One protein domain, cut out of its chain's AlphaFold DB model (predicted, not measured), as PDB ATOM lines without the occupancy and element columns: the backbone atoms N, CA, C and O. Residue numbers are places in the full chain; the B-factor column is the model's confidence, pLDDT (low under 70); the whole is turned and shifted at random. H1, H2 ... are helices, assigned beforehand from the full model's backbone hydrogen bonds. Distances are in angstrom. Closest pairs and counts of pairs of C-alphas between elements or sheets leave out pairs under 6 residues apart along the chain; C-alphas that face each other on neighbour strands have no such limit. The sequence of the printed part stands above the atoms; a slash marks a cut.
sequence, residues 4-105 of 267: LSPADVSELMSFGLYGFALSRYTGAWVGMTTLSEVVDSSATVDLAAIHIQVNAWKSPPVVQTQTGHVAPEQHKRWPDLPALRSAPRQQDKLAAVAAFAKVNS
ATOM      1  N   LEU A   4     151.650 303.785 257.431       97.19
ATOM      2  CA  LEU A   4     151.244 304.724 256.387       97.19
ATOM      3  C   LEU A   4     150.144 305.651 256.909       97.19
ATOM      4  O   LEU A   4     149.285 305.206 257.673       97.19
ATOM      5  N   SER A   5     150.133 306.909 256.469       95.31
ATOM      6  CA  SER A   5     149.152 307.904 256.921       95.31
ATOM      7  C   SER A   5     148.510 308.635 255.736       95.31
ATOM      8  O   SER A   5     148.973 309.713 255.361       95.31
ATOM      9  N   PRO A   6     147.469 308.050 255.113       95.75
ATOM     10  CA  PRO A   6     146.734 308.703 254.034       95.75
ATOM     11  C   PRO A   6     145.918 309.887 254.563       95.75
ATOM     12  O   PRO A   6     145.404 309.847 255.681       95.75
ATOM     13  N   ALA A   7     145.793 310.934 253.753       94.31
ATOM     14  CA  ALA A   7     145.021 312.132 254.074       94.31
ATOM     15  C   ALA A   7     143.582 312.098 253.547       94.31
ATOM     16  O   ALA A   7     142.728 312.818 254.058       94.31
ATOM     17  N   ASP A   8     143.319 311.301 252.510       94.31
ATOM     18  CA  ASP A   8     142.030 311.224 251.821       94.31
ATOM     19  C   ASP A   8     141.805 309.844 251.174       94.31
ATOM     20  O   ASP A   8     142.641 308.942 251.266       94.31
ATOM     21  N   VAL A   9     140.657 309.681 250.509       95.06
ATOM     22  CA  VAL A   9     140.245 308.433 249.845       95.06
ATOM     23  C   VAL A   9     141.199 308.024 248.711       95.06
ATOM     24  O   VAL A   9     141.458 306.834 248.530       95.06
ATOM     25  N   SER A  10     141.756 308.982 247.963       95.06
ATOM     26  CA  SER A  10     142.703 308.697 246.873       95.06
ATOM     27  C   SER A  10     144.019 308.146 247.427       95.06
ATOM     28  O   SER A  10     144.561 307.144 246.941       95.06
ATOM     29  N   GLU A  11     144.509 308.747 248.511       96.12
ATOM     30  CA  GLU A  11     145.680 308.252 249.230       96.12
ATOM     31  C   GLU A  11     145.418 306.924 249.922       96.12
ATOM     32  O   GLU A  11     146.298 306.072 249.932       96.12
ATOM     33  N   LEU A  12     144.212 306.678 250.430       95.56
ATOM     34  CA  LEU A  12     143.861 305.382 251.011       95.56
ATOM     35  C   LEU A  12     144.032 304.253 249.979       95.56
ATOM     36  O   LEU A  12     144.605 303.205 250.291       95.56
ATOM     37  N   MET A  13     143.629 304.485 248.724       95.25
ATOM     38  CA  MET A  13     143.825 303.528 247.631       95.25
ATOM     39  C   MET A  13     145.301 303.377 247.239       95.25
ATOM     40  O   MET A  13     145.831 302.260 247.226       95.25
ATOM     41  N   SER A  14     145.988 304.480 246.931       96.06
ATOM     42  CA  SER A  14     147.386 304.431 246.479       96.06
ATOM     43  C   SER A  14     148.336 303.948 247.582       96.06
ATOM     44  O   SER A  14     149.188 303.096 247.330       96.06
ATOM     45  N   PHE A  15     148.156 304.385 248.829       97.31
ATOM     46  CA  PHE A  15     148.963 303.932 249.964       97.31
ATOM     47  C   PHE A  15     148.615 302.492 250.356       97.31
ATOM     48  O   PHE A  15     149.486 301.768 250.831       97.31
ATOM     49  N   GLY A  16     147.392 302.017 250.097       96.81
ATOM     50  CA  GLY A  16     147.052 300.596 250.223       96.81
ATOM     51  C   GLY A  16     147.898 299.726 249.292       96.81
ATOM     52  O   GLY A  16     148.532 298.764 249.734       96.81
ATOM     53  N   LEU A  17     147.987 300.110 248.015       97.19
ATOM     54  CA  LEU A  17     148.853 299.450 247.029       97.19
ATOM     55  C   LEU A  17     150.334 299.551 247.414       97.19
ATOM     56  O   LEU A  17     151.071 298.567 247.306       97.19
ATOM     57  N   TYR A  18     150.757 300.704 247.937       97.94
ATOM     58  CA  TYR A  18     152.107 300.889 248.465       97.94
ATOM     59  C   TYR A  18     152.396 299.930 249.621       97.94
ATOM     60  O   TYR A  18     153.438 299.280 249.643       97.94
ATOM     61  N   GLY A  19     151.456 299.781 250.557       96.94
ATOM     62  CA  GLY A  19     151.569 298.864 251.686       96.94
ATOM     63  C   GLY A  19     151.728 297.411 251.246       96.94
ATOM     64  O   GLY A  19     152.563 296.695 251.803       96.94
ATOM     65  N   PHE A  20     151.014 296.982 250.198       95.00
ATOM     66  CA  PHE A  20     151.222 295.662 249.595       95.00
ATOM     67  C   PHE A  20     152.630 295.509 249.011       95.00
ATOM     68  O   PHE A  20     153.306 294.521 249.314       95.00
ATOM     69  N   ALA A  21     153.091 296.475 248.213       95.19
ATOM     70  CA  ALA A  21     154.420 296.441 247.603       95.19
ATOM     71  C   ALA A  21     155.537 296.439 248.665       95.19
ATOM     72  O   ALA A  21     156.421 295.578 248.644       95.19
ATOM     73  N   LEU A  22     155.441 297.333 249.653       95.44
ATOM     74  CA  LEU A  22     156.367 297.439 250.776       95.44
ATOM     75  C   LEU A  22     156.383 296.154 251.614       95.44
ATOM     76  O   LEU A  22     157.453 295.656 251.967       95.44
ATOM     77  N   SER A  23     155.219 295.576 251.918       93.50
ATOM     78  CA  SER A  23     155.133 294.322 252.676       93.50
ATOM     79  C   SER A  23     155.775 293.154 251.925       93.50
ATOM     80  O   SER A  23     156.477 292.338 252.528       93.50
ATOM     81  N   ARG A  24     155.590 293.084 250.600       90.62
ATOM     82  CA  ARG A  24     156.197 292.047 249.753       90.62
ATOM     83  C   ARG A  24     157.708 292.173 249.684       90.62
ATOM     84  O   ARG A  24     158.377 291.150 249.772       90.62
ATOM     85  N   TYR A  25     158.226 293.394 249.581       90.88
ATOM     86  CA  TYR A  25     159.665 293.631 249.591       90.88
ATOM     87  C   TYR A  25     160.284 293.314 250.957       90.88
ATOM     88  O   TYR A  25     161.278 292.614 251.040       90.88
ATOM     89  N   THR A  26     159.689 293.803 252.044       90.50
ATOM     90  CA  THR A  26     160.336 293.808 253.370       90.50
ATOM     91  C   THR A  26     160.009 292.587 254.228       90.50
ATOM     92  O   THR A  26     160.660 292.334 255.240       90.50
ATOM     93  N   GLY A  27     158.932 291.863 253.916       87.44
ATOM     94  CA  GLY A  27     158.370 290.837 254.793       87.44
ATOM     95  C   GLY A  27     157.817 291.382 256.119       87.44
ATOM     96  O   GLY A  27     157.541 290.598 257.039       87.44
ATOM     97  N   ALA A  28     157.678 292.705 256.260       89.25
ATOM     98  CA  ALA A  28     157.022 293.350 257.388       89.25
ATOM     99  C   ALA A  28     155.504 293.407 257.174       89.25
ATOM    100  O   ALA A  28     155.016 293.498 256.048       89.25
ATOM    101  N   TRP A  29     154.746 293.375 258.269       91.12
ATOM    102  CA  TRP A  29     153.371 293.874 258.233       91.12
ATOM    103  C   TRP A  29     153.409 295.383 258.043       91.12
ATOM    104  O   TRP A  29     154.339 296.022 258.523       91.12
ATOM    105  N   VAL A  30     152.429 295.938 257.345       94.69
ATOM    106  CA  VAL A  30     152.311 297.380 257.137       94.69
ATOM    107  C   VAL A  30     150.973 297.800 257.719       94.69
ATOM    108  O   VAL A  30     149.944 297.221 257.379       94.69
ATOM    109  N   GLY A  31     151.008 298.749 258.646       95.19
ATOM    110  CA  GLY A  31     149.820 299.388 259.185       95.19
ATOM    111  C   GLY A  31     149.466 300.625 258.378       95.19
ATOM    112  O   GLY A  31     150.327 301.255 257.767       95.19
ATOM    113  N   MET A  32     148.195 300.988 258.422       93.75
ATOM    114  CA  MET A  32     147.690 302.242 257.891       93.75
ATOM    115  C   MET A  32     146.860 302.901 258.986       93.75
ATOM    116  O   MET A  32     145.986 302.255 259.562       93.75
ATOM    117  N   THR A  33     147.167 304.154 259.307       91.62
ATOM    118  CA  THR A  33     146.468 304.931 260.335       91.62
ATOM    119  C   THR A  33     145.757 306.098 259.679       91.62
ATOM    120  O   THR A  33     146.397 306.944 259.054       91.62
ATOM    121  N   THR A  34     144.440 306.137 259.833       88.94
ATOM    122  CA  THR A  34     143.557 307.140 259.241       88.94
ATOM    123  C   THR A  34     142.431 307.454 260.217       88.94
ATOM    124  O   THR A  34     142.058 306.596 261.020       88.94
ATOM    125  N   LEU A  35     141.890 308.670 260.158       87.56
ATOM    126  CA  LEU A  35     140.712 309.031 260.940       87.56
ATOM    127  C   LEU A  35     139.457 308.374 260.369       87.56
ATOM    128  O   LEU A  35     139.341 308.200 259.152       87.56
ATOM    129  N   SER A  36     138.496 308.066 261.245       88.00
ATOM    130  CA  SER A  36     137.200 307.515 260.835       88.00
ATOM    131  C   SER A  36     136.497 308.421 259.830       88.00
ATOM    132  O   SER A  36     135.944 307.927 258.864       88.00
ATOM    133  N   GLU A  37     136.609 309.745 259.974       87.12
ATOM    134  CA  GLU A  37     136.004 310.689 259.025       87.12
ATOM    135  C   GLU A  37     136.558 310.568 257.599       87.12
ATOM    136  O   GLU A  37     135.823 310.799 256.647       87.12
ATOM    137  N   VAL A  38     137.828 310.176 257.433       89.25
ATOM    138  CA  VAL A  38     138.411 309.919 256.109       89.25
ATOM    139  C   VAL A  38     137.869 308.603 255.552       89.25
ATOM    140  O   VAL A  38     137.527 308.535 254.374       89.25
ATOM    141  N   VAL A  39     137.744 307.575 256.396       91.69
ATOM    142  CA  VAL A  39     137.221 306.251 256.009       91.69
ATOM    143  C   VAL A  39     135.737 306.308 255.644       91.69
ATOM    144  O   VAL A  39     135.325 305.672 254.678       91.69
ATOM    145  N   ASP A  40     134.958 307.095 256.382       91.94
ATOM    146  CA  ASP A  40     133.518 307.274 256.184       91.94
ATOM    147  C   ASP A  40     133.198 308.324 255.102       91.94
ATOM    148  O   ASP A  40     132.032 308.559 254.774       91.94
ATOM    149  N   SER A  41     134.222 308.977 254.538       89.94
ATOM    150  CA  SER A  41     134.050 309.952 253.460       89.94
ATOM    151  C   SER A  41     133.860 309.290 252.094       89.94
ATOM    152  O   SER A  41     134.225 308.139 251.857       89.94
ATOM    153  N   SER A  42     133.296 310.050 251.153       92.50
ATOM    154  CA  SER A  42     133.204 309.658 249.745       92.50
ATOM    155  C   SER A  42     133.836 310.731 248.865       92.50
ATOM    156  O   SER A  42     133.675 311.928 249.106       92.50
ATOM    157  N   ALA A  43     134.573 310.300 247.843       92.69
ATOM    158  CA  ALA A  43     135.225 311.180 246.882       92.69
ATOM    159  C   ALA A  43     135.289 310.513 245.504       92.69
ATOM    160  O   ALA A  43     135.314 309.287 245.395       92.69
ATOM    161  N   THR A  44     135.343 311.327 244.448       95.44
ATOM    162  CA  THR A  44     135.719 310.842 243.113       95.44
ATOM    163  C   THR A  44     137.237 310.746 243.044       95.44
ATOM    164  O   THR A  44     137.929 311.679 243.448       95.44
ATOM    165  N   VAL A  45     137.749 309.625 242.543       94.75
ATOM    166  CA  VAL A  45     139.183 309.332 242.498       94.75
ATOM    167  C   VAL A  45     139.620 309.095 241.055       94.75
ATOM    168  O   VAL A  45     138.954 308.375 240.310       94.75
ATOM    169  N   ASP A  46     140.757 309.674 240.673       96.12
ATOM    170  CA  ASP A  46     141.393 309.416 239.383       96.12
ATOM    171  C   ASP A  46     142.244 308.136 239.449       96.12
ATOM    172  O   ASP A  46     143.375 308.119 239.943       96.12
ATOM    173  N   LEU A  47     141.695 307.042 238.922       95.75
ATOM    174  CA  LEU A  47     142.396 305.761 238.864       95.75
ATOM    175  C   LEU A  47     143.585 305.774 237.897       95.75
ATOM    176  O   LEU A  47     144.522 305.000 238.091       95.75
ATOM    177  N   ALA A  48     143.575 306.612 236.857       96.94
ATOM    178  CA  ALA A  48     144.699 306.702 235.932       96.94
ATOM    179  C   ALA A  48     145.914 307.318 236.636       96.94
ATOM    180  O   ALA A  48     147.008 306.754 236.560       96.94
ATOM    181  N   ALA A  49     145.709 308.396 237.398       94.81
ATOM    182  CA  ALA A  49     146.756 309.005 238.217       94.81
ATOM    183  C   ALA A  49     147.337 308.014 239.244       94.81
ATOM    184  O   ALA A  49     148.560 307.878 239.345       94.81
ATOM    185  N   ILE A  50     146.481 307.250 239.936       95.25
ATOM    186  CA  ILE A  50     146.928 306.214 240.883       95.25
ATOM    187  C   ILE A  50     147.769 305.147 240.177       95.25
ATOM    188  O   ILE A  50     148.846 304.795 240.658       95.25
ATOM    189  N   HIS A  51     147.323 304.635 239.027       95.06
ATOM    190  CA  HIS A  51     148.088 303.630 238.291       95.06
ATOM    191  C   HIS A  51     149.436 304.167 237.806       95.06
ATOM    192  O   HIS A  51     150.426 303.441 237.872       95.06
ATOM    193  N   ILE A  52     149.507 305.424 237.357       95.56
ATOM    194  CA  ILE A  52     150.774 306.062 236.975       95.56
ATOM    195  C   ILE A  52     151.735 306.085 238.167       95.56
ATOM    196  O   ILE A  52     152.887 305.670 238.028       95.56
ATOM    197  N   GLN A  53     151.262 306.505 239.343       92.75
ATOM    198  CA  GLN A  53     152.073 306.542 240.561       92.75
ATOM    199  C   GLN A  53     152.576 305.146 240.958       92.75
ATOM    200  O   GLN A  53     153.765 304.967 241.216       92.75
ATOM    201  N   VAL A  54     151.691 304.148 240.965       93.88
ATOM    202  CA  VAL A  54     152.019 302.761 241.339       93.88
ATOM    203  C   VAL A  54     153.018 302.145 240.360       93.88
ATOM    204  O   VAL A  54     153.990 301.515 240.772       93.88
ATOM    205  N   ASN A  55     152.822 302.365 239.057       95.00
ATOM    206  CA  ASN A  55     153.704 301.843 238.012       95.00
ATOM    207  C   ASN A  55     155.072 302.542 237.982       95.00
ATOM    208  O   ASN A  55     156.021 302.008 237.405       95.00
ATOM    209  N   ALA A  56     155.203 303.719 238.599       95.12
ATOM    210  CA  ALA A  56     156.486 304.404 238.721       95.12
ATOM    211  C   ALA A  56     157.422 303.736 239.744       95.12
ATOM    212  O   ALA A  56     158.650 303.885 239.625       95.12
ATOM    213  N   TRP A  57     156.869 302.994 240.717       96.31
ATOM    214  CA  TRP A  57     157.643 302.310 241.750       96.31
ATOM    215  C   TRP A  57     158.566 301.244 241.163       96.31
ATOM    216  O   TRP A  57     158.216 300.447 240.294       96.31
ATOM    217  N   LYS A  58     159.793 301.233 241.667       95.94
ATOM    218  CA  LYS A  58     160.861 300.344 241.243       95.94
ATOM    219  C   LYS A  58     160.707 298.971 241.872       95.94
ATOM    220  O   LYS A  58     160.401 298.833 243.057       95.94
ATOM    221  N   SER A  59     160.962 297.958 241.051       93.19
ATOM    222  CA  SER A  59     160.941 296.556 241.449       93.19
ATOM    223  C   SER A  59     162.082 296.227 242.426       93.19
ATOM    224  O   SER A  59     163.090 296.942 242.466       93.19
ATOM    225  N   PRO A  60     161.978 295.121 243.187       91.06
ATOM    226  CA  PRO A  60     163.001 294.726 244.157       91.06
ATOM    227  C   PRO A  60     164.445 294.684 243.615       91.06
ATOM    228  O   PRO A  60     165.319 295.232 244.289       91.06
ATOM    229  N   PRO A  61     164.734 294.145 242.408       92.25
ATOM    230  CA  PRO A  61     166.101 294.145 241.873       92.25
ATOM    231  C   PRO A  61     166.670 295.553 241.638       92.25
ATOM    232  O   PRO A  61     167.863 295.793 241.830       92.25
ATOM    233  N   VAL A  62     165.817 296.510 241.252       94.44
ATOM    234  CA  VAL A  62     166.225 297.909 241.055       94.44
ATOM    235  C   VAL A  62     166.507 298.574 242.400       94.44
ATOM    236  O   VAL A  62     167.532 299.239 242.537       94.44
ATOM    237  N   VAL A  63     165.657 298.345 243.410       93.88
ATOM    238  CA  VAL A  63     165.891 298.847 244.776       93.88
ATOM    239  C   VAL A  63     167.216 298.309 245.329       93.88
ATOM    240  O   VAL A  63     168.022 299.087 245.841       93.88
ATOM    241  N   GLN A  64     167.488 297.012 245.164       92.31
ATOM    242  CA  GLN A  64     168.751 296.392 245.577       92.31
ATOM    243  C   GLN A  64     169.953 297.034 244.877       92.31
ATOM    244  O   GLN A  64     170.934 297.375 245.530       92.31
ATOM    245  N   THR A  65     169.865 297.260 243.564       94.81
ATOM    246  CA  THR A  65     170.946 297.884 242.784       94.81
ATOM    247  C   THR A  65     171.227 299.319 243.241       94.81
ATOM    248  O   THR A  65     172.382 299.723 243.330       94.81
ATOM    249  N   GLN A  66     170.187 300.096 243.557       93.62
ATOM    250  CA  GLN A  66     170.330 301.510 243.932       93.62
ATOM    251  C   GLN A  66     170.716 301.733 245.396       93.62
ATOM    252  O   GLN A  66     171.285 302.771 245.734       93.62
ATOM    253  N   THR A  67     170.377 300.798 246.283       91.56
ATOM    254  CA  THR A  67     170.601 300.949 247.730       91.56
ATOM    255  C   THR A  67     171.684 300.028 248.278       91.56
ATOM    256  O   THR A  67     172.139 300.244 249.397       91.56
ATOM    257  N   GLY A  68     172.076 298.994 247.528       88.88
ATOM    258  CA  GLY A  68     172.928 297.905 248.007       88.88
ATOM    259  C   GLY A  68     172.241 296.987 249.026       88.88
ATOM    260  O   GLY A  68     172.861 296.042 249.508       88.88
ATOM    261  N   HIS A  69     170.975 297.244 249.373       86.56
ATOM    262  CA  HIS A  69     170.266 296.491 250.396       86.56
ATOM    263  C   HIS A  69     169.585 295.262 249.797       86.56
ATOM    264  O   HIS A  69     168.767 295.370 248.884       86.56
ATOM    265  N   VAL A  70     169.888 294.092 250.353       81.56
ATOM    266  CA  VAL A  70     169.211 292.840 250.011       81.56
ATOM    267  C   VAL A  70     168.099 292.615 251.019       81.56
ATOM    268  O   VAL A  70     168.361 292.458 252.210       81.56
ATOM    269  N   ALA A  71     166.858 292.620 250.542       75.69
ATOM    270  CA  ALA A  71     165.719 292.366 251.403       75.69
ATOM    271  C   ALA A  71     165.808 290.972 252.054       75.69
ATOM    272  O   ALA A  71     166.216 290.008 251.401       75.69
ATOM    273  N   PRO A  72     165.395 290.829 253.324       70.94
ATOM    274  CA  PRO A  72     165.415 289.539 253.994       70.94
ATOM    275  C   PRO A  72     164.392 288.584 253.362       70.94
ATOM    276  O   PRO A  72     163.226 288.938 253.208       70.94
ATOM    277  N   GLU A  73     164.761 287.319 253.129       67.06
ATOM    278  CA  GLU A  73     163.849 286.269 252.613       67.06
ATOM    279  C   GLU A  73     162.724 285.865 253.605       67.06
ATOM    280  O   GLU A  73     161.989 284.893 253.415       67.06
ATOM    281  N   GLN A  74     162.573 286.588 254.718       64.88
ATOM    282  CA  GLN A  74     161.892 286.110 255.918       64.88
ATOM    283  C   GLN A  74     160.504 286.731 256.144       64.88
ATOM    284  O   GLN A  74     160.280 287.506 257.091       64.88
ATOM    285  N   HIS A  75     159.507 286.288 255.378       71.25
ATOM    286  CA  HIS A  75     158.096 286.502 255.733       71.25
ATOM    287  C   HIS A  75     157.757 285.780 257.044       71.25
ATOM    288  O   HIS A  75     158.193 284.649 257.239       71.25
ATOM    289  N   LYS A  76     157.005 286.419 257.955       64.44
ATOM    290  CA  LYS A  76     156.483 285.714 259.141       64.44
ATOM    291  C   LYS A  76     155.547 284.613 258.644       64.44
ATOM    292  O   LYS A  76     154.531 284.930 258.029       64.44
ATOM    293  N   ARG A  77     155.904 283.351 258.864       65.75
ATOM    294  CA  ARG A  77     155.089 282.189 258.483       65.75
ATOM    295  C   ARG A  77     154.736 281.411 259.735       65.75
ATOM    296  O   ARG A  77     155.505 281.395 260.684       65.75
ATOM    297  N   TRP A  78     153.583 280.763 259.754       60.75
ATOM    298  CA  TRP A  78     153.344 279.723 260.748       60.75
ATOM    299  C   TRP A  78     154.257 278.522 260.425       60.75
ATOM    300  O   TRP A  78     154.310 278.156 259.248       60.75
ATOM    301  N   PRO A  79     154.970 277.901 261.386       66.81
ATOM    302  CA  PRO A  79     154.980 278.126 262.832       66.81
ATOM    303  C   PRO A  79     156.280 278.814 263.319       66.81
ATOM    304  O   PRO A  79     156.978 278.288 264.186       66.81
ATOM    305  N   ASP A  80     156.649 279.972 262.762       66.88
ATOM    306  CA  ASP A  80     157.808 280.755 263.215       66.88
ATOM    307  C   ASP A  80     157.668 281.075 264.716       66.88
ATOM    308  O   ASP A  80     156.810 281.864 265.122       66.88
ATOM    309  N   LEU A  81     158.526 280.481 265.553       61.88
ATOM    310  CA  LEU A  81     158.497 280.690 267.002       61.88
ATOM    311  C   LEU A  81     158.919 282.135 267.359       61.88
ATOM    312  O   LEU A  81     159.979 282.582 266.910       61.88
ATOM    313  N   PRO A  82     158.159 282.864 268.205       60.66
ATOM    314  CA  PRO A  82     158.408 284.282 268.501       60.66
ATOM    315  C   PRO A  82     159.774 284.602 269.128       60.66
ATOM    316  O   PRO A  82     160.264 285.719 268.978       60.66
ATOM    317  N   ALA A  83     160.376 283.657 269.857       55.03
ATOM    318  CA  ALA A  83     161.390 283.973 270.865       55.03
ATOM    319  C   ALA A  83     162.858 283.805 270.426       55.03
ATOM    320  O   ALA A  83     163.730 284.436 271.008       55.03
ATOM    321  N   LEU A  84     163.171 282.987 269.413       53.66
ATOM    322  CA  LEU A  84     164.566 282.561 269.193       53.66
ATOM    323  C   LEU A  84     165.394 283.478 268.268       53.66
ATOM    324  O   LEU A  84     166.610 283.318 268.217       53.66
ATOM    325  N   ARG A  85     164.778 284.414 267.519       54.03
ATOM    326  CA  ARG A  85     165.466 285.240 266.488       54.03
ATOM    327  C   ARG A  85     164.863 286.646 266.250       54.03
ATOM    328  O   ARG A  85     165.024 287.207 265.168       54.03
ATOM    329  N   SER A  86     164.107 287.209 267.197       54.72
ATOM    330  CA  SER A  86     163.197 288.346 266.935       54.72
ATOM    331  C   SER A  86     163.870 289.708 266.704       54.72
ATOM    332  O   SER A  86     163.450 290.424 265.795       54.72
ATOM    333  N   ALA A  87     164.899 290.068 267.479       54.50
ATOM    334  CA  ALA A  87     165.504 291.404 267.412       54.50
ATOM    335  C   ALA A  87     166.292 291.674 266.108       54.50
ATOM    336  O   ALA A  87     165.990 292.680 265.460       54.50
ATOM    337  N   PRO A  88     167.193 290.780 265.631       61.19
ATOM    338  CA  PRO A  88     167.848 290.959 264.328       61.19
ATOM    339  C   PRO A  88     166.821 291.043 263.190       61.19
ATOM    340  O   PRO A  88     166.875 291.929 262.346       61.19
ATOM    341  N   ARG A  89     165.772 290.210 263.259       72.81
ATOM    342  CA  ARG A  89     164.709 290.152 262.249       72.81
ATOM    343  C   ARG A  89     163.867 291.427 262.167       72.81
ATOM    344  O   ARG A  89     163.278 291.685 261.121       72.81
ATOM    345  N   GLN A  90     163.739 292.202 263.243       80.00
ATOM    346  CA  GLN A  90     163.018 293.476 263.198       80.00
ATOM    347  C   GLN A  90     163.887 294.592 262.620       80.00
ATOM    348  O   GLN A  90     163.396 295.346 261.779       80.00
ATOM    349  N   GLN A  91     165.156 294.670 263.027       84.81
ATOM    350  CA  GLN A  91     166.101 295.663 262.517       84.81
ATOM    351  C   GLN A  91     166.309 295.496 261.005       84.81
ATOM    352  O   GLN A  91     166.184 296.470 260.266       84.81
ATOM    353  N   ASP A  92     166.501 294.259 260.532       86.69
ATOM    354  CA  ASP A  92     166.670 293.945 259.106       86.69
ATOM    355  C   ASP A  92     165.450 294.372 258.283       86.69
ATOM    356  O   ASP A  92     165.570 294.926 257.191       86.69
ATOM    357  N   LYS A  93     164.246 294.174 258.831       88.94
ATOM    358  CA  LYS A  93     163.002 294.608 258.185       88.94
ATOM    359  C   LYS A  93     162.888 296.120 258.122       88.94
ATOM    360  O   LYS A  93     162.452 296.636 257.102       88.94
ATOM    361  N   LEU A  94     163.263 296.834 259.181       91.00
ATOM    362  CA  LEU A  94     163.266 298.298 259.170       91.00
ATOM    363  C   LEU A  94     164.322 298.849 258.201       91.00
ATOM    364  O   LEU A  94     164.036 299.806 257.488       91.00
ATOM    365  N   ALA A  95     165.487 298.203 258.090       92.25
ATOM    366  CA  ALA A  95     166.490 298.536 257.082       92.25
ATOM    367  C   ALA A  95     165.959 298.311 255.653       92.25
ATOM    368  O   ALA A  95     166.130 299.172 254.789       92.25
ATOM    369  N   ALA A  96     165.229 297.216 255.419       93.75
ATOM    370  CA  ALA A  96     164.564 296.968 254.141       93.75
ATOM    371  C   ALA A  96     163.490 298.019 253.833       93.75
ATOM    372  O   ALA A  96     163.354 298.449 252.690       93.75
ATOM    373  N   VAL A  97     162.746 298.469 254.845       95.62
ATOM    374  CA  VAL A  97     161.761 299.548 254.690       95.62
ATOM    375  C   VAL A  97     162.445 300.846 254.286       95.62
ATOM    376  O   VAL A  97     162.008 301.468 253.323       95.62
ATOM    377  N   ALA A  98     163.539 301.215 254.956       95.44
ATOM    378  CA  ALA A  98     164.312 302.406 254.615       95.44
ATOM    379  C   ALA A  98     164.857 302.338 253.176       95.44
ATOM    380  O   ALA A  98     164.743 303.305 252.426       95.44
ATOM    381  N   ALA A  99     165.379 301.181 252.753       95.69
ATOM    382  CA  ALA A  99     165.850 300.978 251.384       95.69
ATOM    383  C   ALA A  99     164.723 301.131 250.348       95.69
ATOM    384  O   ALA A  99     164.897 301.813 249.339       95.69
ATOM    385  N   PHE A 100     163.556 300.536 250.608       96.19
ATOM    386  CA  PHE A 100     162.407 300.648 249.714       96.19
ATOM    387  C   PHE A 100     161.880 302.081 249.638       96.19
ATOM    388  O   PHE A 100     161.711 302.601 248.541       96.19
ATOM    389  N   ALA A 101     161.674 302.734 250.784       96.19
ATOM    390  CA  ALA A 101     161.133 304.089 250.865       96.19
ATOM    391  C   ALA A 101     162.064 305.140 250.242       96.19
ATOM    392  O   ALA A 101     161.590 306.089 249.622       96.19
ATOM    393  N   LYS A 102     163.387 304.940 250.331       95.06
ATOM    394  CA  LYS A 102     164.379 305.806 249.678       95.06
ATOM    395  C   LYS A 102     164.195 305.853 248.157       95.06
ATOM    396  O   LYS A 102     164.384 306.906 247.552       95.06
ATOM    397  N   VAL A 103     163.845 304.722 247.543       95.94
ATOM    398  CA  VAL A 103     163.671 304.592 246.085       95.94
ATOM    399  C   VAL A 103     162.230 304.877 245.659       95.94
ATOM    400  O   VAL A 103     161.996 305.562 244.666       95.94
ATOM    401  N   ASN A 104     161.266 304.372 246.424       96.62
ATOM    402  CA  ASN A 104     159.835 304.433 246.151       96.62
ATOM    403  C   ASN A 104     159.149 305.322 247.185       96.62
ATOM    404  O   ASN A 104     158.298 304.865 247.936       96.62
ATOM    405  N   SER A 105     159.541 306.587 247.275       95.94
ATOM    406  CA  SER A 105     158.923 307.466 248.266       95.94
ATOM    407  C   SER A 105     157.489 307.814 247.871       95.94
ATOM    408  O   SER A 105     157.196 308.099 246.709       95.94
TER     409      SER A 105
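This is residues 4 to 105 of the 267 residues of an uncharacterized protein of Limnohabitans planktonicus II-D5 (UniProt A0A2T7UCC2). H1 runs through the middle, with H3 side by side with its first part; its last residues pack at a slant on residues 93 to 100 of H5, and H4 crosses H5 further along. Residues 78 to 88 stick out. The 102 residues, all helix in class, have five named helices, H1 to H5, and no named strand; the whole is only just loose, close to compact, with a radius of gyration of the C-alphas of 15.6 A and spans of 47 by 31 by 19 A.

H1, residues 9 to 26, touches H3, residues 47 to 56, with residues 10 to 18 alone, at a shallow tilt of 25 degrees, the same way; the closest C-alphas, Ser 14 and Ile 50, are 5.9 A apart. Residues 22 to 26 of H1 touch H5, residues 86 to 103, at a steep tilt of 55 degrees, opposite ways; the closest C-alphas, Thr 26 and Ala 96, are 5.3 A apart. H4, residues 60 to 67, touches H5 about perpendicular, at 84 degrees; the closest C-alphas, Thr 67 and Ala 99, are 6.0 A apart. H2, residues 36 to 39, is close to H1 but not clearly touching, the closest C-alphas, Val 9 and Val 38, being 6.7 A apart. Every O i to N i+4 pair is within hydrogen-bond range in H1, H3 and H4, and 12 of 14 in H5; H2 is too short for one.

H1, 25.1 A long, begins at C-alpha 9 (140.245, 308.433, 249.845); H5, 26.4 A, ends at C-alpha 103 (163.671, 304.592, 246.085).

The printed part has no cut. The link from H4 to H5 is long, 18 residues. Residues 73 to 74 and 76 to 88 have pLDDT under 70.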